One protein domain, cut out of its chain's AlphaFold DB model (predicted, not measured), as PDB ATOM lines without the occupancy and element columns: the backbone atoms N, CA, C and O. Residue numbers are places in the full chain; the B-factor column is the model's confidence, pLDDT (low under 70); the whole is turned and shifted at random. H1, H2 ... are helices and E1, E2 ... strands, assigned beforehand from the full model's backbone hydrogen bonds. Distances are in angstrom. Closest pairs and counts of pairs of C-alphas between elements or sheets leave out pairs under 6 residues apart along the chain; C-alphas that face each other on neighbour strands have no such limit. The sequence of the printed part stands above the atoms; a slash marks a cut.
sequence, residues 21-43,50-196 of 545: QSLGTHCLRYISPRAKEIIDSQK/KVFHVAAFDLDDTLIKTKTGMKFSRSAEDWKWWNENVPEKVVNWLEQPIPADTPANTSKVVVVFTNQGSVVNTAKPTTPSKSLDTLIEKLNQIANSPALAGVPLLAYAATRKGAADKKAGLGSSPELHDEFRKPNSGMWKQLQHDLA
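Overview. This is residues 21 to 43 and 50 to 196 of the 545 residues of the protein "S-methyl-5'-thioadenosine phosphorylase" of Pichia membranifaciens (UniProt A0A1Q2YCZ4). A twisted sheet of four strands runs through the core, with helices over both faces: H3 and H2 over one, H5 and H6 end to end over the other. H1 stands beside the strands at the sheet's level, H4 lies at one end of the longest axis, and the link of residues 96 to 106 lies at the other; residues 58 to 85 make a large loop that folds back on itself after E2. The printed part has 170 residues, with six named helices and four named strands in the order E1 H1 E2 H2 E3 H3 E4 H4 H5 H6. The sheet is mixed, in the order E1 E4 E3 E2, and the class is mixed, helices and strands. The whole is compact, with a radius of gyration of the C-alphas of 16.7 A and spans of 54 by 38 by 27 A.

Along the chain. The inner strands are E4, residues 153 to 161, 25.7 A long, and E3, residues 107 to 121, 32.1 A from first to last C-alpha, which bends by 105 degrees at residue 118. The edge strands are E1, residues 27 to 31, 13.4 A, beginning at C-alpha 27 (86.155, 150.421, 139.088), and E2, residues 52 to 57, 15.5 A. The longest helix is H3, residues 130 to 143, 19.8 A, with C-alpha 130 at (102.044, 148.701, 141.042). H2, residues 86 to 95, and H6, residues 186 to 195, are each 14.5 A long; H6 ends at C-alpha 195 (73.727, 139.978, 134.101). The shorter helices are H1, residues 33 to 40, H4, residues 163 to 168, and H5, residues 174 to 180.

Arrangement. E4 and E3 are parallel neighbours at 20 degrees, with N 156 and O 112 2.8 A apart, within hydrogen-bond range. E3 and E2 are parallel at 37 degrees, with N 55 and O 109 at 3.0 A. E1 is antiparallel to E4 at 167 degrees, with N 30 and O 155 at 2.8 A. Residues 21 to 22 pair antiparallel with residues 28 to 29 of E1. E2, H2, E3 and E3, H3, E4 are strand-helix-strand units, two parallel neighbour strands with a helix between, each with a right-handed crossover. H3 lies over E4 at a height over the sheet of 8.8 A, running along the strands at 12 degrees to E4 on the local plane; with 2 of its C-alphas on E3, it is only just not over E3 too. Its closest C-alphas to E3 are those of Ser 131 and Val 119, 5.1 A. H2, on the same face, lies over E3 at a height of 9.8 A. On the opposite face H5 lies over E4 at 8.3 A, the C-alphas of Phe 180 and Ala 158 being 5.7 A apart. H6 lies over E4, also at 8.3 A, only just slantwise to the strands at 32 degrees on the local plane; it is only just not over E1, on which 2 of its C-alphas fall. H5 and H6 touch only at the corner, Phe 180 to Gly 186, C-alphas 4.0 A apart. H1 stands at the sheet's level, with the C-alphas of Ala 35 and Leu 153 5.8 A apart. H4 is not on the sheet and is only just apart from H5, at 8.2 A. In H1 to H6 every O i to N i+4 pair is within hydrogen-bond range.

Size, cuts and confidence. The C-alphas farthest apart are those of Ala 100 and Lys 167, 54.5 A. Residues 44 to 49 are not printed, and C-alphas 43 and 50 are 10.3 A apart across the cut. The links E2 to H2 and H2 to E3 are long, with 28 and 11 residues. The mean pLDDT of the printed part is 85.7; residues 42 to 43, 123 to 128 and 168 are under 70.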
ATOM      1  N   GLN A  21      88.826 143.958 133.414       83.62
ATOM      2  CA  GLN A  21      88.511 145.123 132.599       83.62
ATOM      3  C   GLN A  21      88.304 146.353 133.482       83.62
ATOM      4  O   GLN A  21      87.549 146.334 134.449       83.62
ATOM      5  N   SER A  22      88.937 147.456 133.101       84.12
ATOM      6  CA  SER A  22      88.687 148.766 133.701       84.12
ATOM      7  C   SER A  22      87.373 149.351 133.169       84.12
ATOM      8  O   SER A  22      87.181 149.423 131.952       84.12
ATOM      9  N   LEU A  23      86.479 149.788 134.060       84.62
ATOM     10  CA  LEU A  23      85.242 150.512 133.711       84.62
ATOM     11  C   LEU A  23      85.443 152.038 133.694       84.62
ATOM     12  O   LEU A  23      84.498 152.810 133.578       84.62
ATOM     13  N   GLY A  24      86.695 152.474 133.804       85.75
ATOM     14  CA  GLY A  24      87.115 153.837 134.098       85.75
ATOM     15  C   GLY A  24      88.094 153.807 135.269       85.75
ATOM     16  O   GLY A  24      88.409 152.743 135.793       85.75
ATOM     17  N   THR A  25      88.559 154.963 135.739       88.62
ATOM     18  CA  THR A  25      89.491 154.986 136.882       88.62
ATOM     19  C   THR A  25      88.832 154.593 138.200       88.62
ATOM     20  O   THR A  25      89.542 154.438 139.179       88.62
ATOM     21  N   HIS A  26      87.504 154.449 138.248       89.88
ATOM     22  CA  HIS A  26      86.729 154.212 139.466       89.88
ATOM     23  C   HIS A  26      86.528 152.733 139.813       89.88
ATOM     24  O   HIS A  26      86.444 152.409 140.995       89.88
ATOM     25  N   CYS A  27      86.482 151.824 138.833       92.88
ATOM     26  CA  CYS A  27      86.155 150.421 139.088       92.88
ATOM     27  C   CYS A  27      86.899 149.466 138.153       92.88
ATOM     28  O   CYS A  27      86.982 149.682 136.942       92.88
ATOM     29  N   LEU A  28      87.392 148.377 138.731       91.44
ATOM     30  CA  LEU A  28      87.903 147.214 138.020       91.44
ATOM     31  C   LEU A  28      86.842 146.105 138.053       91.44
ATOM     32  O   LEU A  28      86.237 145.871 139.097       91.44
ATOM     33  N   ARG A  29      86.614 145.437 136.924       91.75
ATOM     34  CA  ARG A  29      85.636 144.359 136.745       91.75
ATOM     35  C   ARG A  29      86.320 143.065 136.319       91.75
ATOM     36  O   ARG A  29      87.215 143.112 135.483       91.75
ATOM     37  N   TYR A  30      85.831 141.924 136.788       91.00
ATOM     38  CA  TYR A  30      86.160 140.594 136.276       91.00
ATOM     39  C   TYR A  30      84.920 139.723 136.156       91.00
ATOM     40  O   TYR A  30      84.014 139.808 136.979       91.00
ATOM     41  N   ILE A  31      84.908 138.895 135.117       90.19
ATOM     42  CA  ILE A  31      83.868 137.907 134.842       90.19
ATOM     43  C   ILE A  31      84.602 136.621 134.464       90.19
ATOM     44  O   ILE A  31      85.372 136.625 133.498       90.19
ATOM     45  N   SER A  32      84.402 135.543 135.224       89.06
ATOM     46  CA  SER A  32      85.038 134.256 134.934       89.06
ATOM     47  C   SER A  32      84.518 133.674 133.612       89.06
ATOM     48  O   SER A  32      83.387 133.976 133.216       89.06
ATOM     49  N   PRO A  33      85.292 132.815 132.916       87.94
ATOM     50  CA  PRO A  33      84.824 132.151 131.698       87.94
ATOM     51  C   PRO A  33      83.477 131.447 131.898       87.94
ATOM     52  O   PRO A  33      82.565 131.624 131.096       87.94
ATOM     53  N   ARG A  34      83.306 130.763 133.038       87.75
ATOM     54  CA  ARG A  34      82.056 130.084 133.383       87.75
ATOM     55  C   ARG A  34      80.889 131.049 133.597       87.75
ATOM     56  O   ARG A  34      79.795 130.792 133.108       87.75
ATOM     57  N   ALA A  35      81.102 132.162 134.305       89.56
ATOM     58  CA  ALA A  35      80.069 133.189 134.460       89.56
ATOM     59  C   ALA A  35      79.675 133.775 133.100       89.56
ATOM     60  O   ALA A  35      78.493 133.958 132.821       89.56
ATOM     61  N   LYS A  36      80.663 134.012 132.234       88.50
ATOM     62  CA  LYS A  36      80.445 134.526 130.888       88.50
ATOM     63  C   LYS A  36      79.629 133.564 130.025       88.50
ATOM     64  O   LYS A  36      78.677 134.012 129.406       88.50
ATOM     65  N   GLU A  37      79.927 132.266 130.038       88.31
ATOM     66  CA  GLU A  37      79.112 131.244 129.360       88.31
ATOM     67  C   GLU A  37      77.654 131.265 129.835       88.31
ATOM     68  O   GLU A  37      76.737 131.248 129.017       88.31
ATOM     69  N   ILE A  38      77.425 131.338 131.153       87.44
ATOM     70  CA  ILE A  38      76.072 131.387 131.730       87.44
ATOM     71  C   ILE A  38      75.331 132.658 131.294       87.44
ATOM     72  O   ILE A  38      74.129 132.592 131.035       87.44
ATOM     73  N   ILE A  39      76.011 133.801 131.232       86.31
ATOM     74  CA  ILE A  39      75.418 135.078 130.809       86.31
ATOM     75  C   ILE A  39      75.133 135.062 129.300       86.31
ATOM     76  O   ILE A  39      74.033 135.412 128.877       86.31
ATOM     77  N   ASP A  40      76.093 134.615 128.488       81.56
ATOM     78  CA  ASP A  40      76.001 134.614 127.024       81.56
ATOM     79  C   ASP A  40      75.028 133.546 126.491       81.56
ATOM     80  O   ASP A  40      74.485 133.719 125.398       81.56
ATOM     81  N   SER A  41      74.705 132.505 127.272       74.81
ATOM     82  CA  SER A  41      73.666 131.519 126.925       74.81
ATOM     83  C   SER A  41      72.250 132.117 126.816       74.81
ATOM     84  O   SER A  41      71.305 131.378 126.562       74.81
ATOM     85  N   GLN A  42      72.075 133.425 127.042       62.78
ATOM     86  CA  GLN A  42      70.836 134.165 126.780       62.78
ATOM     87  C   GLN A  42      70.532 134.379 125.283       62.78
ATOM     88  O   GLN A  42      69.455 134.867 124.955       62.78
ATOM     89  N   LYS A  43      71.463 134.084 124.363       51.75
ATOM     90  CA  LYS A  43      71.418 134.642 122.997       51.75
ATOM     91  C   LYS A  43      70.687 133.858 121.906       51.75
ATOM     92  O   LYS A  43      70.658 134.350 120.781       51.75
ATOM     93  N   LYS A  50      66.661 135.578 131.489       75.38
ATOM     94  CA  LYS A  50      67.259 134.626 132.441       75.38
ATOM     95  C   LYS A  50      67.295 135.217 133.848       75.38
ATOM     96  O   LYS A  50      67.723 136.358 134.030       75.38
ATOM     97  N   VAL A  51      66.904 134.422 134.836       84.12
ATOM     98  CA  VAL A  51      66.921 134.818 136.247       84.12
ATOM     99  C   VAL A  51      68.240 134.389 136.886       84.12
ATOM    100  O   VAL A  51      68.794 133.337 136.566       84.12
ATOM    101  N   PHE A  52      68.772 135.213 137.788       89.19
ATOM    102  CA  PHE A  52      70.028 134.927 138.475       89.19
ATOM    103  C   PHE A  52      69.819 134.851 139.982       89.19
ATOM    104  O   PHE A  52      69.346 135.802 140.600       89.19
ATOM    105  N   HIS A  53      70.235 133.740 140.579       90.56
ATOM    106  CA  HIS A  53      70.357 133.607 142.023       90.56
ATOM    107  C   HIS A  53      71.791 133.989 142.399       90.56
ATOM    108  O   HIS A  53      72.752 133.360 141.955       90.56
ATOM    109  N   VAL A  54      71.942 135.069 143.163       93.12
ATOM    110  CA  VAL A  54      73.236 135.706 143.427       93.12
ATOM    111  C   VAL A  54      73.670 135.470 144.871       93.12
ATOM    112  O   VAL A  54      72.957 135.854 145.794       93.12
ATOM    113  N   ALA A  55      74.875 134.930 145.066       93.19
ATOM    114  CA  ALA A  55      75.580 134.982 146.348       93.19
ATOM    115  C   ALA A  55      76.653 136.077 146.286       93.19
ATOM    116  O   ALA A  55      77.624 135.952 145.539       93.19
ATOM    117  N   ALA A  56      76.465 137.168 147.032       94.06
ATOM    118  CA  ALA A  56      77.355 138.327 147.008       94.06
ATOM    119  C   ALA A  56      78.174 138.445 148.302       94.06
ATOM    120  O   ALA A  56      77.621 138.369 149.396       94.06
ATOM    121  N   PHE A  57      79.477 138.695 148.174       93.38
ATOM    122  CA  PHE A  57      80.420 138.738 149.291       93.38
ATOM    123  C   PHE A  57      81.287 140.003 149.264       93.38
ATOM    124  O   PHE A  57      81.599 140.544 148.197       93.38
ATOM    125  N   ASP A  58      81.728 140.453 150.442       91.75
ATOM    126  CA  ASP A  58      82.965 141.236 150.516       91.75
ATOM    127  C   ASP A  58      84.168 140.326 150.229       91.75
ATOM    128  O   ASP A  58      84.082 139.101 150.313       91.75
ATOM    129  N   LEU A  59      85.303 140.919 149.873       91.19
ATOM    130  CA  LEU A  59      86.532 140.172 149.648       91.19
ATOM    131  C   LEU A  59      87.271 139.919 150.966       91.19
ATOM    132  O   LEU A  59      87.390 138.776 151.414       91.19
ATOM    133  N   ASP A  60      87.794 140.993 151.558       86.81
ATOM    134  CA  ASP A  60      88.619 140.935 152.759       86.81
ATOM    135  C   ASP A  60      87.723 140.700 153.993       86.81
ATOM    136  O   ASP A  60      86.602 141.201 154.069       86.81
ATOM    137  N   ASP A  61      88.193 139.864 154.919       84.00
ATOM    138  CA  ASP A  61      87.501 139.423 156.142       84.00
ATOM    139  C   ASP A  61      86.170 138.671 155.929       84.00
ATOM    140  O   ASP A  61      85.469 138.362 156.890       84.00
ATOM    141  N   THR A  62      85.845 138.317 154.680       86.38
ATOM    142  CA  THR A  62      84.703 137.456 154.321       86.38
ATOM    143  C   THR A  62      85.161 136.223 153.549       86.38
ATOM    144  O   THR A  62      85.002 135.099 154.024       86.38
ATOM    145  N   LEU A  63      85.773 136.405 152.374       89.44
ATOM    146  CA  LEU A  63      86.306 135.290 151.584       89.44
ATOM    147  C   LEU A  63      87.751 134.978 151.965       89.44
ATOM    148  O   LEU A  63      88.147 133.817 152.085       89.44
ATOM    149  N   ILE A  64      88.546 136.021 152.180       91.75
ATOM    150  CA  ILE A  64      89.981 135.902 152.420       91.75
ATOM    151  C   ILE A  64      90.434 136.766 153.594       91.75
ATOM    152  O   ILE A  64      89.783 137.734 153.970       91.75
ATOM    153  N   LYS A  65      91.600 136.437 154.141       92.69
ATOM    154  CA  LYS A  65      92.356 137.273 155.079       92.69
ATOM    155  C   LYS A  65      93.830 137.273 154.702       92.69
ATOM    156  O   LYS A  65      94.276 136.413 153.942       92.69
ATOM    157  N   THR A  66      94.609 138.209 155.226       90.75
ATOM    158  CA  THR A  66      96.057 138.239 154.974       90.75
ATOM    159  C   THR A  66      96.751 137.034 155.616       90.75
ATOM    160  O   THR A  66      96.360 136.550 156.687       90.75
ATOM    161  N   LYS A  67      97.799 136.511 154.966       91.69
ATOM    162  CA  LYS A  67      98.643 135.458 155.566       91.69
ATOM    163  C   LYS A  67      99.443 136.029 156.727       91.69
ATOM    164  O   LYS A  67      99.594 135.366 157.748       91.69
ATOM    165  N   THR A  68      99.899 137.264 156.555       87.75
ATOM    166  CA  THR A  68     100.726 138.008 157.505       87.75
ATOM    167  C   THR A  68      99.981 138.503 158.748       87.75
ATOM    168  O   THR A  68     100.626 138.940 159.695       87.75
ATOM    169  N   GLY A  69      98.642 138.478 158.753       84.25
ATOM    170  CA  GLY A  69      97.821 139.031 159.836       84.25
ATOM    171  C   GLY A  69      97.724 140.561 159.834       84.25
ATOM    172  O   GLY A  69      97.113 141.143 160.725       84.25
ATOM    173  N   MET A  70      98.305 141.235 158.837       81.00
ATOM    174  CA  MET A  70      98.168 142.680 158.676       81.00
ATOM    175  C   MET A  70      96.803 143.070 158.119       81.00
ATOM    176  O   MET A  70      96.188 142.328 157.360       81.00
ATOM    177  N   LYS A  71      96.379 144.302 158.413       76.75
ATOM    178  CA  LYS A  71      95.119 144.865 157.911       76.75
ATOM    179  C   LYS A  71      95.040 144.950 156.377       76.75
ATOM    180  O   LYS A  71      93.953 144.884 155.821       76.75
ATOM    181  N   PHE A  72      96.173 145.114 155.690       77.81
ATOM    182  CA  PHE A  72      96.232 145.204 154.229       77.81
ATOM    183  C   PHE A  72      97.346 144.307 153.684       77.81
ATOM    184  O   PHE A  72      98.434 144.260 154.261       77.81
ATOM    185  N   SER A  73      97.085 143.627 152.563       80.38
ATOM    186  CA  SER A  73      98.055 142.740 151.906       80.38
ATOM    187  C   SER A  73      99.257 143.517 151.366       80.38
ATOM    188  O   SER A  73      99.076 144.554 150.720       80.38
ATOM    189  N   ARG A  74     100.477 143.007 151.572       78.75
ATOM    190  CA  ARG A  74     101.713 143.626 151.038       78.75
ATOM    191  C   ARG A  74     102.137 143.127 149.652       78.75
ATOM    192  O   ARG A  74     102.921 143.806 148.994       78.75
ATOM    193  N   SER A  75     101.635 141.975 149.216       88.19
ATOM    194  CA  SER A  75     101.888 141.400 147.890       88.19
ATOM    195  C   SER A  75     100.659 140.647 147.377       88.19
ATOM    196  O   SER A  75      99.654 140.539 148.087       88.19
ATOM    197  N   ALA A  76     100.729 140.142 146.144       88.50
ATOM    198  CA  ALA A  76      99.631 139.404 145.536       88.50
ATOM    199  C   ALA A  76      99.399 138.042 146.210       88.50
ATOM    200  O   ALA A  76      98.280 137.546 146.192       88.50
ATOM    201  N   GLU A  77     100.423 137.489 146.863       91.75
ATOM    202  CA  GLU A  77     100.427 136.190 147.549       91.75
ATOM    203  C   GLU A  77     100.009 136.290 149.025       91.75
ATOM    204  O   GLU A  77      99.781 135.258 149.670       91.75
ATOM    205  N   ASP A  78      99.920 137.507 149.578       91.12
ATOM    206  CA  ASP A  78      99.569 137.776 150.980       91.12
ATOM    207  C   ASP A  78      98.055 137.683 151.219       91.12
ATOM    208  O   ASP A  78      97.379 138.631 151.626       91.12
ATOM    209  N   TRP A  79      97.517 136.501 150.942       93.31
ATOM    210  CA  TRP A  79      96.147 136.122 151.235       93.31
ATOM    211  C   TRP A  79      96.059 134.622 151.517       93.31
ATOM    212  O   TRP A  79      96.834 133.818 150.994       93.31
ATOM    213  N   LYS A  80      95.107 134.246 152.361       93.31
ATOM    214  CA  LYS A  80      94.631 132.881 152.598       93.31
ATOM    215  C   LYS A  80      93.115 132.923 152.748       93.31
ATOM    216  O   LYS A  80      92.561 133.992 153.011       93.31
ATOM    217  N   TRP A  81      92.447 131.783 152.622       94.06
ATOM    218  CA  TRP A  81      91.021 131.702 152.928       94.06
ATOM    219  C   TRP A  81      90.743 132.207 154.346       94.06
ATOM    220  O   TRP A  81      91.524 131.963 155.277       94.06
ATOM    221  N   TRP A  82      89.652 132.958 154.506       93.00
ATOM    222  CA  TRP A  82      89.259 133.492 155.810       93.00
ATOM    223  C   TRP A  82      89.051 132.355 156.826       93.00
ATOM    224  O   TRP A  82      89.558 132.415 157.953       93.00
ATOM    225  N   ASN A  83      88.426 131.273 156.367       92.38
ATOM    226  CA  ASN A  83      88.343 129.968 157.009       92.38
ATOM    227  C   ASN A  83      88.577 128.881 155.942       92.38
ATOM    228  O   ASN A  83      88.247 129.094 154.777       92.38
ATOM    229  N   GLU A  84      89.149 127.738 156.317       89.81
ATOM    230  CA  GLU A  84      89.442 126.634 155.387       89.81
ATOM    231  C   GLU A  84      88.198 126.086 154.669       89.81
ATOM    232  O   GLU A  84      88.298 125.676 153.517       89.81
ATOM    233  N   ASN A  85      87.018 126.212 155.284       91.56
ATOM    234  CA  ASN A  85      85.740 125.758 154.732       91.56
ATOM    235  C   ASN A  85      85.087 126.773 153.776       91.56
ATOM    236  O   ASN A  85      83.990 126.526 153.279       91.56
ATOM    237  N   VAL A  86      85.689 127.949 153.538       91.38
ATOM    238  CA  VAL A  86      85.096 128.971 152.650       91.38
ATOM    239  C   VAL A  86      84.853 128.431 151.235       91.38
ATOM    240  O   VAL A  86      83.725 128.572 150.762       91.38
ATOM    241  N   PRO A  87      85.832 127.797 150.558       90.62
ATOM    242  CA  PRO A  87      85.600 127.268 149.216       90.62
ATOM    243  C   PRO A  87      84.520 126.189 149.198       90.62
ATOM    244  O   PRO A  87      83.622 126.247 148.365       90.62
ATOM    245  N   GLU A  88      84.554 125.270 150.168       90.62
ATOM    246  CA  GLU A  88      83.554 124.210 150.300       90.62
ATOM    247  C   GLU A  88      82.144 124.793 150.448       90.62
ATOM    248  O   GLU A  88      81.230 124.383 149.746       90.62
ATOM    249  N   LYS A  89      81.957 125.829 151.275       91.94
ATOM    250  CA  LYS A  89      80.653 126.497 151.416       91.94
ATOM    251  C   LYS A  89      80.170 127.156 150.127       91.94
ATOM    252  O   LYS A  89      78.972 127.118 149.849       91.94
ATOM    253  N   VAL A  90      81.069 127.773 149.359       90.19
ATOM    254  CA  VAL A  90      80.721 128.391 148.070       90.19
ATOM    255  C   VAL A  90      80.293 127.321 147.063       90.19
ATOM    256  O   VAL A  90      79.280 127.498 146.388       90.19
ATOM    257  N   VAL A  91      81.018 126.202 147.000       89.75
ATOM    258  CA  VAL A  91      80.695 125.066 146.122       89.75
ATOM    259  C   VAL A  91      79.391 124.390 146.555       89.75
ATOM    260  O   VAL A  91      78.478 124.277 145.742       89.75
ATOM    261  N   ASN A  92      79.229 124.071 147.841       90.94
ATOM    262  CA  ASN A  92      78.008 123.470 148.387       90.94
ATOM    263  C   ASN A  92      76.775 124.343 148.102       90.94
ATOM    264  O   ASN A  92      75.710 123.830 147.766       90.94
ATOM    265  N   TRP A  93      76.897 125.673 148.191       92.56
ATOM    266  CA  TRP A  93      75.800 126.576 147.834       92.56
ATOM    267  C   TRP A  93      75.446 126.515 146.343       92.56
ATOM    268  O   TRP A  93      74.267 126.609 145.998       92.56
ATOM    269  N   LEU A  94      76.424 126.342 145.450       88.88
ATOM    270  CA  LEU A  94      76.161 126.160 144.019       88.88
ATOM    271  C   LEU A  94      75.427 124.842 143.747       88.88
ATOM    272  O   LEU A  94      74.483 124.844 142.958       88.88
ATOM    273  N   GLU A  95      75.809 123.768 144.436       88.19
ATOM    274  CA  GLU A  95      75.247 122.418 144.273       88.19
ATOM    275  C   GLU A  95      73.852 122.243 144.888       88.19
ATOM    276  O   GLU A  95      73.086 121.387 144.444       88.19
ATOM    277  N   GLN A  96      73.480 123.066 145.875       88.19
ATOM    278  CA  GLN A  96      72.138 123.022 146.460       88.19
ATOM    279  C   GLN A  96      71.045 123.218 145.392       88.19
ATOM    280  O   GLN A  96      71.205 124.047 144.492       88.19
ATOM    281  N   PRO A  97      69.895 122.532 145.492       84.81
ATOM    282  CA  PRO A  97      68.774 122.792 144.598       84.81
ATOM    283  C   PRO A  97      68.298 124.244 144.741       84.81
ATOM    284  O   PRO A  97      68.339 124.836 145.821       84.81
ATOM    285  N   ILE A  98      67.879 124.843 143.628       81.31
ATOM    286  CA  ILE A  98      67.210 126.147 143.647       81.31
ATOM    287  C   ILE A  98      65.802 125.930 144.239       81.31
ATOM    288  O   ILE A  98      65.184 124.912 143.919       81.31
ATOM    289  N   PRO A  99      65.295 126.832 145.102       81.31
ATOM    290  CA  PRO A  99      63.940 126.730 145.642       81.31
ATOM    291  C   PRO A  99      62.883 126.526 144.543       81.31
ATOM    292  O   PRO A  99      62.962 127.141 143.480       81.31
ATOM    293  N   ALA A 100      61.907 125.644 144.791       75.69
ATOM    294  CA  ALA A 100      60.931 125.201 143.785       75.69
ATOM    295  C   ALA A 100      60.005 126.322 143.266       75.69
ATOM    296  O   ALA A 100      59.405 126.187 142.205       75.69
ATOM    297  N   ASP A 101      59.903 127.423 144.005       79.00
ATOM    298  CA  ASP A 101      59.184 128.654 143.672       79.00
ATOM    299  C   ASP A 101      59.992 129.617 142.779       79.00
ATOM    300  O   ASP A 101      59.488 130.663 142.371       79.00
ATOM    301  N   THR A 102      61.241 129.277 142.450       75.56
ATOM    302  CA  THR A 102      62.107 130.106 141.605       75.56
ATOM    303  C   THR A 102      61.925 129.739 140.122       75.56
ATOM    304  O   THR A 102      61.808 128.554 139.804       75.56
ATOM    305  N   PRO A 103      61.937 130.706 139.179       79.56
ATOM    306  CA  PRO A 103      61.760 130.425 137.753       79.56
ATOM    307  C   PRO A 103      62.704 129.341 137.216       79.56
ATOM    308  O   PRO A 103      63.899 129.336 137.522       79.56
ATOM    309  N   ALA A 104      62.187 128.448 136.366       77.31
ATOM    310  CA  ALA A 104      62.925 127.289 135.849       77.31
ATOM    311  C   ALA A 104      64.200 127.659 135.062       77.31
ATOM    312  O   ALA A 104      65.124 126.858 134.954       77.31
ATOM    313  N   ASN A 105      64.281 128.888 134.547       81.44
ATOM    314  CA  ASN A 105      65.435 129.418 133.821       81.44
ATOM    315  C   ASN A 105      66.517 130.044 134.735       81.44
ATOM    316  O   ASN A 105      67.395 130.762 134.247       81.44
ATOM    317  N   THR A 106      66.470 129.802 136.050       85.62
ATOM    318  CA  THR A 106      67.388 130.429 137.011       85.62
ATOM    319  C   THR A 106      68.789 129.827 136.971       85.62
ATOM    320  O   THR A 106      68.975 128.613 136.997       85.62
ATOM    321  N   SER A 107      69.815 130.679 136.964       89.44
ATOM    322  CA  SER A 107      71.219 130.278 137.104       89.44
ATOM    323  C   SER A 107      71.879 130.924 138.315       89.44
ATOM    324  O   SER A 107      71.578 132.060 138.670       89.44
ATOM    325  N   LYS A 108      72.805 130.208 138.952       91.94
ATOM    326  CA  LYS A 108      73.548 130.719 140.108       91.94
ATOM    327  C   LYS A 108      74.827 131.426 139.684       91.94
ATOM    328  O   LYS A 108      75.542 130.941 138.809       91.94
ATOM    329  N   VAL A 109      75.130 132.544 140.338       94.00
ATOM    330  CA  VAL A 109      76.400 133.268 140.192       94.00
ATOM    331  C   VAL A 109      76.923 133.720 141.551       94.00
ATOM    332  O   VAL A 109      76.154 134.045 142.458       94.00
ATOM    333  N   VAL A 110      78.246 133.757 141.680       94.62
ATOM    334  CA  VAL A 110      78.946 134.272 142.859       94.62
ATOM    335  C   VAL A 110      79.514 135.642 142.519       94.62
ATOM    336  O   VAL A 110      80.116 135.820 141.462       94.62
ATOM    337  N   VAL A 111      79.330 136.620 143.401       95.81
ATOM    338  CA  VAL A 111      79.744 138.004 143.161       95.81
ATOM    339  C   VAL A 111      80.590 138.527 144.313       95.81
ATOM    340  O   VAL A 111      80.266 138.325 145.480       95.81
ATOM    341  N   VAL A 112      81.660 139.248 143.990       95.25
ATOM    342  CA  VAL A 112      82.533 139.905 144.968       95.25
ATOM    343  C   VAL A 112      82.509 141.415 144.773       95.25
ATOM    344  O   VAL A 112      82.777 141.910 143.678       95.25
ATOM    345  N   PHE A 113      82.244 142.155 145.852       95.50
ATOM    346  CA  PHE A 113      82.258 143.620 145.887       95.50
ATOM    347  C   PHE A 113      83.286 144.132 146.891       95.50
ATOM    348  O   PHE A 113      83.112 143.956 148.098       95.50
ATOM    349  N   THR A 114      84.321 144.840 146.434       94.44
ATOM    350  CA  THR A 114      85.426 145.257 147.315       94.44
ATOM    351  C   THR A 114      85.821 146.733 147.181       94.44
ATOM    352  O   THR A 114      85.922 147.281 146.084       94.44
ATOM    353  N   ASN A 115      86.061 147.390 148.325       94.25
ATOM    354  CA  ASN A 115      86.544 148.772 148.411       94.25
ATOM    355  C   ASN A 115      88.079 148.800 148.480       94.25
ATOM    356  O   ASN A 115      88.666 148.605 149.539       94.25
ATOM    357  N   GLN A 116      88.747 149.161 147.388       91.31
ATOM    358  CA  GLN A 116      90.208 149.183 147.289       91.31
ATOM    359  C   GLN A 116      90.745 150.613 147.446       91.31
ATOM    360  O   GLN A 116      91.157 151.287 146.502       91.31
ATOM    361  N   GLY A 117      90.704 151.115 148.689       85.12
ATOM    362  CA  GLY A 117      91.089 152.493 149.054       85.12
ATOM    363  C   GLY A 117      92.548 152.871 148.808       85.12
ATOM    364  O   GLY A 117      92.851 154.053 148.662       85.12
ATOM    365  N   SER A 118      93.431 151.884 148.712       83.31
ATOM    366  CA  SER A 118      94.864 152.091 148.479       83.31
ATOM    367  C   SER A 118      95.279 151.831 147.031       83.31
ATOM    368  O   SER A 118      96.428 152.078 146.677       83.31
ATOM    369  N   VAL A 119      94.360 151.350 146.190       87.25
ATOM    370  CA  VAL A 119      94.646 150.977 144.802       87.25
ATOM    371  C   VAL A 119      94.274 152.120 143.878       87.25
ATOM    372  O   VAL A 119      93.134 152.580 143.883       87.25
ATOM    373  N   VAL A 120      95.235 152.571 143.074       86.38
ATOM    374  CA  VAL A 120      95.043 153.668 142.120       86.38
ATOM    375  C   VAL A 120      94.971 153.117 140.701       86.38
ATOM    376  O   VAL A 120      95.926 152.510 140.218       86.38
ATOM    377  N   ASN A 121      93.858 153.374 140.020       84.06
ATOM    378  CA  ASN A 121      93.676 153.096 138.597       84.06
ATOM    379  C   ASN A 121      93.738 154.420 137.822       84.06
ATOM    380  O   ASN A 121      93.072 155.379 138.210       84.06
ATOM    381  N   THR A 122      94.579 154.508 136.789       76.94
ATOM    382  CA  THR A 122      94.929 155.783 136.140       76.94
ATOM    383  C   THR A 122      94.285 155.958 134.768       76.94
ATOM    384  O   THR A 122      94.051 154.995 134.039       76.94
ATOM    385  N   ALA A 123      94.002 157.209 134.398       64.81
ATOM    386  CA  ALA A 123      93.307 157.556 133.152       64.81
ATOM    387  C   ALA A 123      94.173 157.419 131.885       64.81
ATOM    388  O   ALA A 123      93.644 157.227 130.791       64.81
ATOM    389  N   LYS A 124      95.500 157.537 132.023       62.78
ATOM    390  CA  LYS A 124      96.492 157.396 130.943       62.78
ATOM    391  C   LYS A 124      97.547 156.347 131.320       62.78
ATOM    392  O   LYS A 124      98.647 156.722 131.729       62.78
ATOM    393  N   PRO A 125      97.251 155.043 131.238       56.94
ATOM    394  CA  PRO A 125      98.237 154.035 131.584       56.94
ATOM    395  C   PRO A 125      99.156 153.784 130.380       56.94
ATOM    396  O   PRO A 125      98.746 153.162 129.407       56.94
ATOM    397  N   THR A 126     100.411 154.233 130.441       57.09
ATOM    398  CA  THR A 126     101.498 153.573 129.689       57.09
ATOM    399  C   THR A 126     101.919 152.277 130.391       57.09
ATOM    400  O   THR A 126     102.380 151.338 129.751       57.09
ATOM    401  N   THR A 127     101.703 152.184 131.710       60.53
ATOM    402  CA  THR A 127     101.862 150.979 132.544       60.53
ATOM    403  C   THR A 127     100.856 151.047 133.709       60.53
ATOM    404  O   THR A 127     100.606 152.154 134.202       60.53
ATOM    405  N   PRO A 128     100.227 149.934 134.147       68.06
ATOM    406  CA  PRO A 128      99.377 149.937 135.340       68.06
ATOM    407  C   PRO A 128     100.152 150.396 136.585       68.06
ATOM    408  O   PRO A 128     101.371 150.251 136.667       68.06
ATOM    409  N   SER A 129      99.457 150.955 137.584       78.56
ATOM    410  CA  SER A 129     100.113 151.234 138.866       78.56
ATOM    411  C   SER A 129     100.495 149.917 139.549       78.56
ATOM    412  O   SER A 129      99.737 148.948 139.484       78.56
ATOM    413  N   LYS A 130     101.616 149.892 140.282       82.81
ATOM    414  CA  LYS A 130     102.044 148.701 141.042       82.81
ATOM    415  C   LYS A 130     100.926 148.167 141.948       82.81
ATOM    416  O   LYS A 130     100.698 146.968 142.003       82.81
ATOM    417  N   SER A 131     100.179 149.066 142.599       85.12
ATOM    418  CA  SER A 131      99.033 148.701 143.445       85.12
ATOM    419  C   SER A 131      97.890 148.028 142.678       85.12
ATOM    420  O   SER A 131      97.229 147.145 143.219       85.12
ATOM    421  N   LEU A 132      97.652 148.436 141.427       85.44
ATOM    422  CA  LEU A 132      96.620 147.859 140.573       85.44
ATOM    423  C   LEU A 132      97.056 146.496 140.034       85.44
ATOM    424  O   LEU A 132      96.257 145.566 140.061       85.44
ATOM    425  N   ASP A 133      98.313 146.363 139.607       85.56
ATOM    426  CA  ASP A 133      98.876 145.075 139.188       85.56
ATOM    427  C   ASP A 133      98.824 144.050 140.329       85.56
ATOM    428  O   ASP A 133      98.325 142.945 140.127       85.56
ATOM    429  N   THR A 134      99.228 144.432 141.547       87.44
ATOM    430  CA  THR A 134      99.146 143.558 142.729       87.44
ATOM    431  C   THR A 134      97.711 143.126 143.036       87.44
ATOM    432  O   THR A 134      97.477 141.962 143.356       87.44
ATOM    433  N   LEU A 135      96.732 144.034 142.923       88.31
ATOM    434  CA  LEU A 135      95.321 143.686 143.114       88.31
ATOM    435  C   LEU A 135      94.833 142.703 142.042       88.31
ATOM    436  O   LEU A 135      94.171 141.723 142.376       88.31
ATOM    437  N   ILE A 136      95.142 142.967 140.770       87.31
ATOM    438  CA  ILE A 136      94.765 142.097 139.650       87.31
ATOM    439  C   ILE A 136      95.349 140.702 139.867       87.31
ATOM    440  O   ILE A 136      94.634 139.713 139.746       87.31
ATOM    441  N   GLU A 137      96.627 140.599 140.215       87.88
ATOM    442  CA  GLU A 137      97.292 139.317 140.446       87.88
ATOM    443  C   GLU A 137      96.693 138.561 141.641       87.88
ATOM    444  O   GLU A 137      96.354 137.386 141.503       87.88
ATOM    445  N   LYS A 138      96.427 139.246 142.764       89.12
ATOM    446  CA  LYS A 138      95.727 138.668 143.925       89.12
ATOM    447  C   LYS A 138      94.355 138.110 143.538       89.12
ATOM    448  O   LYS A 138      94.044 136.960 143.838       89.12
ATOM    449  N   LEU A 139      93.530 138.907 142.856       87.56
ATOM    450  CA  LEU A 139      92.191 138.475 142.446       87.56
ATOM    451  C   LEU A 139      92.245 137.314 141.443       87.56
ATOM    452  O   LEU A 139      91.396 136.430 141.505       87.56
ATOM    453  N   ASN A 140      93.260 137.266 140.576       85.00
ATOM    454  CA  ASN A 140      93.488 136.131 139.681       85.00
ATOM    455  C   ASN A 140      93.880 134.856 140.422       85.00
ATOM    456  O   ASN A 140      93.377 133.791 140.076       85.00
ATOM    457  N   GLN A 141      94.762 134.938 141.421       88.19
ATOM    458  CA  GLN A 141      95.138 133.772 142.226       88.19
ATOM    459  C   GLN A 141      93.923 133.187 142.959       88.19
ATOM    460  O   GLN A 141      93.794 131.972 143.060       88.19
ATOM    461  N   ILE A 142      93.010 134.045 143.427       87.81
ATOM    462  CA  ILE A 142      91.766 133.627 144.085       87.81
ATOM    463  C   ILE A 142      90.808 132.999 143.067       87.81
ATOM    464  O   ILE A 142      90.379 131.858 143.249       87.81
ATOM    465  N   ALA A 143      90.503 133.721 141.984       82.94
ATOM    466  CA  ALA A 143      89.539 133.301 140.968       82.94
ATOM    467  C   ALA A 143      89.948 132.009 140.243       82.94
ATOM    468  O   ALA A 143      89.081 131.219 139.885       82.94
ATOM    469  N   ASN A 144      91.252 131.783 140.053       82.38
ATOM    470  CA  ASN A 144      91.794 130.590 139.397       82.38
ATOM    471  C   ASN A 144      92.342 129.554 140.391       82.38
ATOM    472  O   ASN A 144      93.058 128.636 139.991       82.38
ATOM    473  N   SER A 145      92.059 129.700 141.690       87.88
ATOM    474  CA  SER A 145      92.450 128.685 142.666       87.88
ATOM    475  C   SER A 145      91.754 127.353 142.349       87.88
ATOM    476  O   SER A 145      90.582 127.364 141.962       87.88
ATOM    477  N   PRO A 146      92.411 126.194 142.559       85.50
ATOM    478  CA  PRO A 146      91.773 124.892 142.351       85.50
ATOM    479  C   PRO A 146      90.454 124.739 143.121       85.50
ATOM    480  O   PRO A 146      89.539 124.068 142.662       85.50
ATOM    481  N   ALA A 147      90.344 125.415 144.268       84.38
ATOM    482  CA  ALA A 147      89.183 125.374 145.145       84.38
ATOM    483  C   ALA A 147      87.954 126.138 144.608       84.38
ATOM    484  O   ALA A 147      86.846 125.885 145.069       84.38
ATOM    485  N   LEU A 148      88.128 127.063 143.654       83.88
ATOM    486  CA  LEU A 148      87.031 127.766 142.967       83.88
ATOM    487  C   LEU A 148      86.948 127.401 141.475       83.88
ATOM    488  O   LEU A 148      86.288 128.096 140.696       83.88
ATOM    489  N   ALA A 149      87.606 126.316 141.059       82.56
ATOM    490  CA  ALA A 149      87.534 125.839 139.687       82.56
ATOM    491  C   ALA A 149      86.070 125.564 139.296       82.56
ATOM    492  O   ALA A 149      85.352 124.844 139.981       82.56
ATOM    493  N   GLY A 150      85.612 126.172 138.198       82.06
ATOM    494  CA  GLY A 150      84.230 126.025 137.724       82.06
ATOM    495  C   GLY A 150      83.197 126.934 138.405       82.06
ATOM    496  O   GLY A 150      82.030 126.901 138.015       82.06
ATOM    497  N   VAL A 151      83.587 127.794 139.352       90.25
ATOM    498  CA  VAL A 151      82.670 128.767 139.966       90.25
ATOM    499  C   VAL A 151      82.344 129.909 138.979       90.25
ATOM    500  O   VAL A 151      83.253 130.550 138.431       90.25
ATOM    501  N   PRO A 152      81.054 130.223 138.743       93.25
ATOM    502  CA  PRO A 152      80.650 131.378 137.946       93.25
ATOM    503  C   PRO A 152      80.808 132.674 138.753       93.25
ATOM    504  O   PRO A 152      79.863 133.175 139.360       93.25
ATOM    505  N   LEU A 153      82.034 133.199 138.769       92.81
ATOM    506  CA  LEU A 153      82.458 134.334 139.579       92.81
ATOM    507  C   LEU A 153      82.440 135.655 138.799       92.81
ATOM    508  O   LEU A 153      83.024 135.761 137.717       92.81
ATOM    509  N   LEU A 154      81.868 136.691 139.408       94.25
ATOM    510  CA  LEU A 154      82.028 138.089 139.018       94.25
ATOM    511  C   LEU A 154      82.700 138.865 140.154       94.25
ATOM    512  O   LEU A 154      82.407 138.636 141.326       94.25
ATOM    513  N   ALA A 155      83.584 139.806 139.833       93.88
ATOM    514  CA  ALA A 155      84.222 140.652 140.838       93.88
ATOM    515  C   ALA A 155      84.264 142.116 140.401       93.88
ATOM    516  O   ALA A 155      84.637 142.430 139.270       93.88
ATOM    517  N   TYR A 156      83.931 143.008 141.330       95.44
ATOM    518  CA  TYR A 156      83.959 144.453 141.154       95.44
ATOM    519  C   TYR A 156      84.776 145.079 142.284       95.44
ATOM    520  O   TYR A 156      84.503 144.865 143.468       95.44
ATOM    521  N   ALA A 157      85.802 145.842 141.914       94.69
ATOM    522  CA  ALA A 157      86.712 146.483 142.849       94.69
ATOM    523  C   ALA A 157      86.730 148.000 142.637       94.69
ATOM    524  O   ALA A 157      87.256 148.497 141.636       94.69
ATOM    525  N   ALA A 158      86.181 148.736 143.602       95.06
ATOM    526  CA  ALA A 158      86.160 150.191 143.605       95.06
ATOM    527  C   ALA A 158      87.541 150.744 143.976       95.06
ATOM    528  O   ALA A 158      88.055 150.491 145.066       95.06
ATOM    529  N   THR A 159      88.144 151.520 143.083       92.38
ATOM    530  CA  THR A 159      89.522 152.017 143.215       92.38
ATOM    531  C   THR A 159      89.555 153.494 143.604       92.38
ATOM    532  O   THR A 159      88.576 154.239 143.486       92.38
ATOM    533  N   ARG A 160      90.690 153.941 144.138       89.31
ATOM    534  CA  ARG A 160      90.918 155.333 144.524       89.31
ATOM    535  C   ARG A 160      91.296 156.175 143.306       89.31
ATOM    536  O   ARG A 160      92.111 155.769 142.481       89.31
ATOM    537  N   LYS A 161      90.777 157.405 143.256       84.19
ATOM    538  CA  LYS A 161      91.204 158.399 142.266       84.19
ATOM    539  C   LYS A 161      92.656 158.814 142.513       84.19
ATOM    540  O   LYS A 161      92.995 159.276 143.606       84.19
ATOM    541  N   GLY A 162      93.508 158.660 141.502       82.62
ATOM    542  CA  GLY A 162      94.916 159.047 141.578       82.62
ATOM    543  C   GLY A 162      95.096 160.553 141.775       82.62
ATOM    544  O   GLY A 162      94.343 161.354 141.225       82.62
ATOM    545  N   ALA A 163      96.110 160.959 142.545       80.62
ATOM    546  CA  ALA A 163      96.372 162.377 142.818       80.62
ATOM    547  C   ALA A 163      96.699 163.174 141.539       80.62
ATOM    548  O   ALA A 163      96.238 164.303 141.384       80.62
ATOM    549  N   ALA A 164      97.437 162.565 140.605       73.81
ATOM    550  CA  ALA A 164      97.753 163.158 139.306       73.81
ATOM    551  C   ALA A 164      96.494 163.367 138.446       73.81
ATOM    552  O   ALA A 164      96.273 164.467 137.946       73.81
ATOM    553  N   ASP A 165      95.621 162.357 138.363       75.62
ATOM    554  CA  ASP A 165      94.344 162.448 137.644       75.62
ATOM    555  C   ASP A 165      93.402 163.474 138.288       75.62
ATOM    556  O   ASP A 165      92.729 164.230 137.590       75.62
ATOM    557  N   LYS A 166      93.404 163.573 139.627       74.62
ATOM    558  CA  LYS A 166      92.668 164.609 140.365       74.62
ATOM    559  C   LYS A 166      93.166 166.014 140.018       74.62
ATOM    560  O   LYS A 166      92.341 166.887 139.774       74.62
ATOM    561  N   LYS A 167      94.485 166.227 139.965       73.88
ATOM    562  CA  LYS A 167      95.091 167.526 139.622       73.88
ATOM    563  C   LYS A 167      94.870 167.906 138.153       73.88
ATOM    564  O   LYS A 167      94.698 169.079 137.854       73.88
ATOM    565  N   ALA A 168      94.865 166.924 137.253       69.75
ATOM    566  CA  ALA A 168      94.721 167.130 135.812       69.75
ATOM    567  C   ALA A 168      93.263 167.124 135.313       69.75
ATOM    568  O   ALA A 168      93.036 167.308 134.120       69.75
ATOM    569  N   GLY A 169      92.279 166.867 136.184       73.94
ATOM    570  CA  GLY A 169      90.876 166.718 135.777       73.94
ATOM    571  C   GLY A 169      90.626 165.506 134.870       73.94
ATOM    572  O   GLY A 169      89.679 165.507 134.089       73.94
ATOM    573  N   LEU A 170      91.480 164.484 134.946       74.38
ATOM    574  CA  LEU A 170      91.415 163.278 134.121       74.38
ATOM    575  C   LEU A 170      90.746 162.118 134.874       74.38
ATOM    576  O   LEU A 170      90.587 162.138 136.099       74.38
ATOM    577  N   GLY A 171      90.364 161.090 134.116       80.06
ATOM    578  CA  GLY A 171      89.726 159.888 134.643       80.06
ATOM    579  C   GLY A 171      88.256 160.089 134.995       80.06
ATOM    580  O   GLY A 171      87.610 161.052 134.593       80.06
ATOM    581  N   SER A 172      87.716 159.138 135.743       83.31
ATOM    582  CA  SER A 172      86.347 159.171 136.243       83.31
ATOM    583  C   SER A 172      86.149 160.301 137.250       83.31
ATOM    584  O   SER A 172      87.079 160.707 137.958       83.31
ATOM    585  N   SER A 173      84.935 160.847 137.304       80.25
ATOM    586  CA  SER A 173      84.631 161.960 138.200       80.25
ATOM    587  C   SER A 173      84.733 161.526 139.673       80.25
ATOM    588  O   SER A 173      84.614 160.332 139.964       80.25
ATOM    589  N   PRO A 174      85.012 162.447 140.614       78.88
ATOM    590  CA  PRO A 174      84.983 162.133 142.043       78.88
ATOM    591  C   PRO A 174      83.661 161.483 142.472       78.88
ATOM    592  O   PRO A 174      83.679 160.488 143.184       78.88
ATOM    593  N   GLU A 175      82.543 161.961 141.930       81.06
ATOM    594  CA  GLU A 175      81.201 161.451 142.224       81.06
ATOM    595  C   GLU A 175      81.047 159.996 141.769       81.06
ATOM    596  O   GLU A 175      80.463 159.192 142.484       81.06
ATOM    597  N   LEU A 176      81.620 159.629 140.616       81.38
ATOM    598  CA  LEU A 176      81.589 158.253 140.117       81.38
ATOM    599  C   LEU A 176      82.509 157.323 140.928       81.38
ATOM    600  O   LEU A 176      82.197 156.148 141.120       81.38
ATOM    601  N   HIS A 177      83.634 157.840 141.434       87.75
ATOM    602  CA  HIS A 177      84.457 157.118 142.408       87.75
ATOM    603  C   HIS A 177      83.700 156.877 143.718       87.75
ATOM    604  O   HIS A 177      83.793 155.779 144.261       87.75
ATOM    605  N   ASP A 178      82.943 157.861 144.204       85.00
ATOM    606  CA  ASP A 178      82.152 157.731 145.427       85.00
ATOM    607  C   ASP A 178      80.942 156.805 145.222       85.00
ATOM    608  O   ASP A 178      80.690 155.945 146.067       85.00
ATOM    609  N   GLU A 179      80.248 156.889 144.081       87.81
ATOM    610  CA  GLU A 179      79.100 156.032 143.743       87.81
ATOM    611  C   GLU A 179      79.472 154.542 143.721       87.81
ATOM    612  O   GLU A 179      78.686 153.699 144.155       87.81
ATOM    613  N   PHE A 180      80.668 154.200 143.238       93.00
ATOM    614  CA  PHE A 180      81.124 152.809 143.182       93.00
ATOM    615  C   PHE A 180      81.712 152.301 144.501       93.00
ATOM    616  O   PHE A 180      81.900 151.096 144.636       93.00
ATOM    617  N   ARG A 181      81.978 153.153 145.499       92.38
ATOM    618  CA  ARG A 181      82.436 152.691 146.820       92.38
ATOM    619  C   ARG A 181      81.264 152.268 147.695       92.38
ATOM    620  O   ARG A 181      80.326 153.031 147.896       92.38
ATOM    621  N   LYS A 182      81.370 151.101 148.337       91.38
ATOM    622  CA  LYS A 182      80.437 150.691 149.400       91.38
ATOM    623  C   LYS A 182      80.428 151.751 150.516       91.38
ATOM    624  O   LYS A 182      81.523 152.207 150.876       91.38
ATOM    625  N   PRO A 183      79.255 152.113 151.068       88.19
ATOM    626  CA  PRO A 183      77.961 151.429 150.919       88.19
ATOM    627  C   PRO A 183      77.110 151.849 149.700       88.19
ATOM    628  O   PRO A 183      75.973 151.398 149.585       88.19
ATOM    629  N   ASN A 184      77.617 152.683 148.786       88.19
ATOM    630  CA  ASN A 184      76.871 153.094 147.594       88.19
ATOM    631  C   ASN A 184      76.711 151.945 146.577       88.19
ATOM    632  O   ASN A 184      77.456 150.964 146.580       88.19
ATOM    633  N   SER A 185      75.713 152.066 145.696       90.44
ATOM    634  CA  SER A 185      75.237 150.970 144.841       90.44
ATOM    635  C   SER A 185      75.891 150.879 143.458       90.44
ATOM    636  O   SER A 185      75.459 150.059 142.652       90.44
ATOM    637  N   GLY A 186      76.932 151.660 143.151       89.44
ATOM    638  CA  GLY A 186      77.531 151.705 141.810       89.44
ATOM    639  C   GLY A 186      78.008 150.343 141.296       89.44
ATOM    640  O   GLY A 186      77.656 149.947 140.185       89.44
ATOM    641  N   MET A 187      78.714 149.562 142.127       94.00
ATOM    642  CA  MET A 187      79.120 148.202 141.740       94.00
ATOM    643  C   MET A 187      77.920 147.256 141.559       94.00
ATOM    644  O   MET A 187      77.938 146.417 140.662       94.00
ATOM    645  N   TRP A 188      76.855 147.411 142.356       93.19
ATOM    646  CA  TRP A 188      75.632 146.609 142.228       93.19
ATOM    647  C   TRP A 188      74.872 146.919 140.935       93.19
ATOM    648  O   TRP A 188      74.468 146.010 140.216       93.19
ATOM    649  N   LYS A 189      74.735 148.200 140.581       88.00
ATOM    650  CA  LYS A 189      74.136 148.618 139.304       88.00
ATOM    651  C   LYS A 189      74.914 148.060 138.114       88.00
ATOM    652  O   LYS A 189      74.323 147.633 137.126       88.00
ATOM    653  N   GLN A 190      76.243 148.029 138.217       91.75
ATOM    654  CA  GLN A 190      77.080 147.432 137.185       91.75
ATOM    655  C   GLN A 190      76.892 145.909 137.083       91.75
ATOM    656  O   GLN A 190      76.852 145.392 135.970       91.75
ATOM    657  N   LEU A 191      76.728 145.201 138.207       93.88
ATOM    658  CA  LEU A 191      76.346 143.784 138.200       93.88
ATOM    659  C   LEU A 191      75.025 143.575 137.448       93.88
ATOM    660  O   LEU A 191      74.954 142.712 136.577       93.88
ATOM    661  N   GLN A 192      73.994 144.370 137.752       88.81
ATOM    662  CA  GLN A 192      72.690 144.265 137.084       88.81
ATOM    663  C   GLN A 192      72.818 144.446 135.568       88.81
ATOM    664  O   GLN A 192      72.255 143.665 134.806       88.81
ATOM    665  N   HIS A 193      73.615 145.426 135.137       86.00
ATOM    666  CA  HIS A 193      73.930 145.624 133.726       86.00
ATOM    667  C   HIS A 193      74.608 144.397 133.093       86.00
ATOM    668  O   HIS A 193      74.260 144.003 131.983       86.00
ATOM    669  N   ASP A 194      75.581 143.800 133.780       88.31
ATOM    670  CA  ASP A 194      76.361 142.690 133.227       88.31
ATOM    671  C   ASP A 194      75.577 141.363 133.194       88.31
ATOM    672  O   ASP A 194      75.829 140.544 132.315       88.31
ATOM    673  N   LEU A 195      74.609 141.158 134.096       87.00
ATOM    674  CA  LEU A 195      73.727 139.978 134.101       87.00
ATOM    675  C   LEU A 195      72.541 140.093 133.125       87.00
ATOM    676  O   LEU A 195      71.984 139.082 132.706       87.00
ATOM    677  N   ALA A 196      72.152 141.312 132.749       75.75
ATOM    678  CA  ALA A 196      71.040 141.583 131.843       75.75
ATOM    679  C   ALA A 196      71.464 142.559 130.727       75.75
ATOM    680  O   ALA A 196      71.097 143.743 130.764       75.75
TER     681      ALA A 196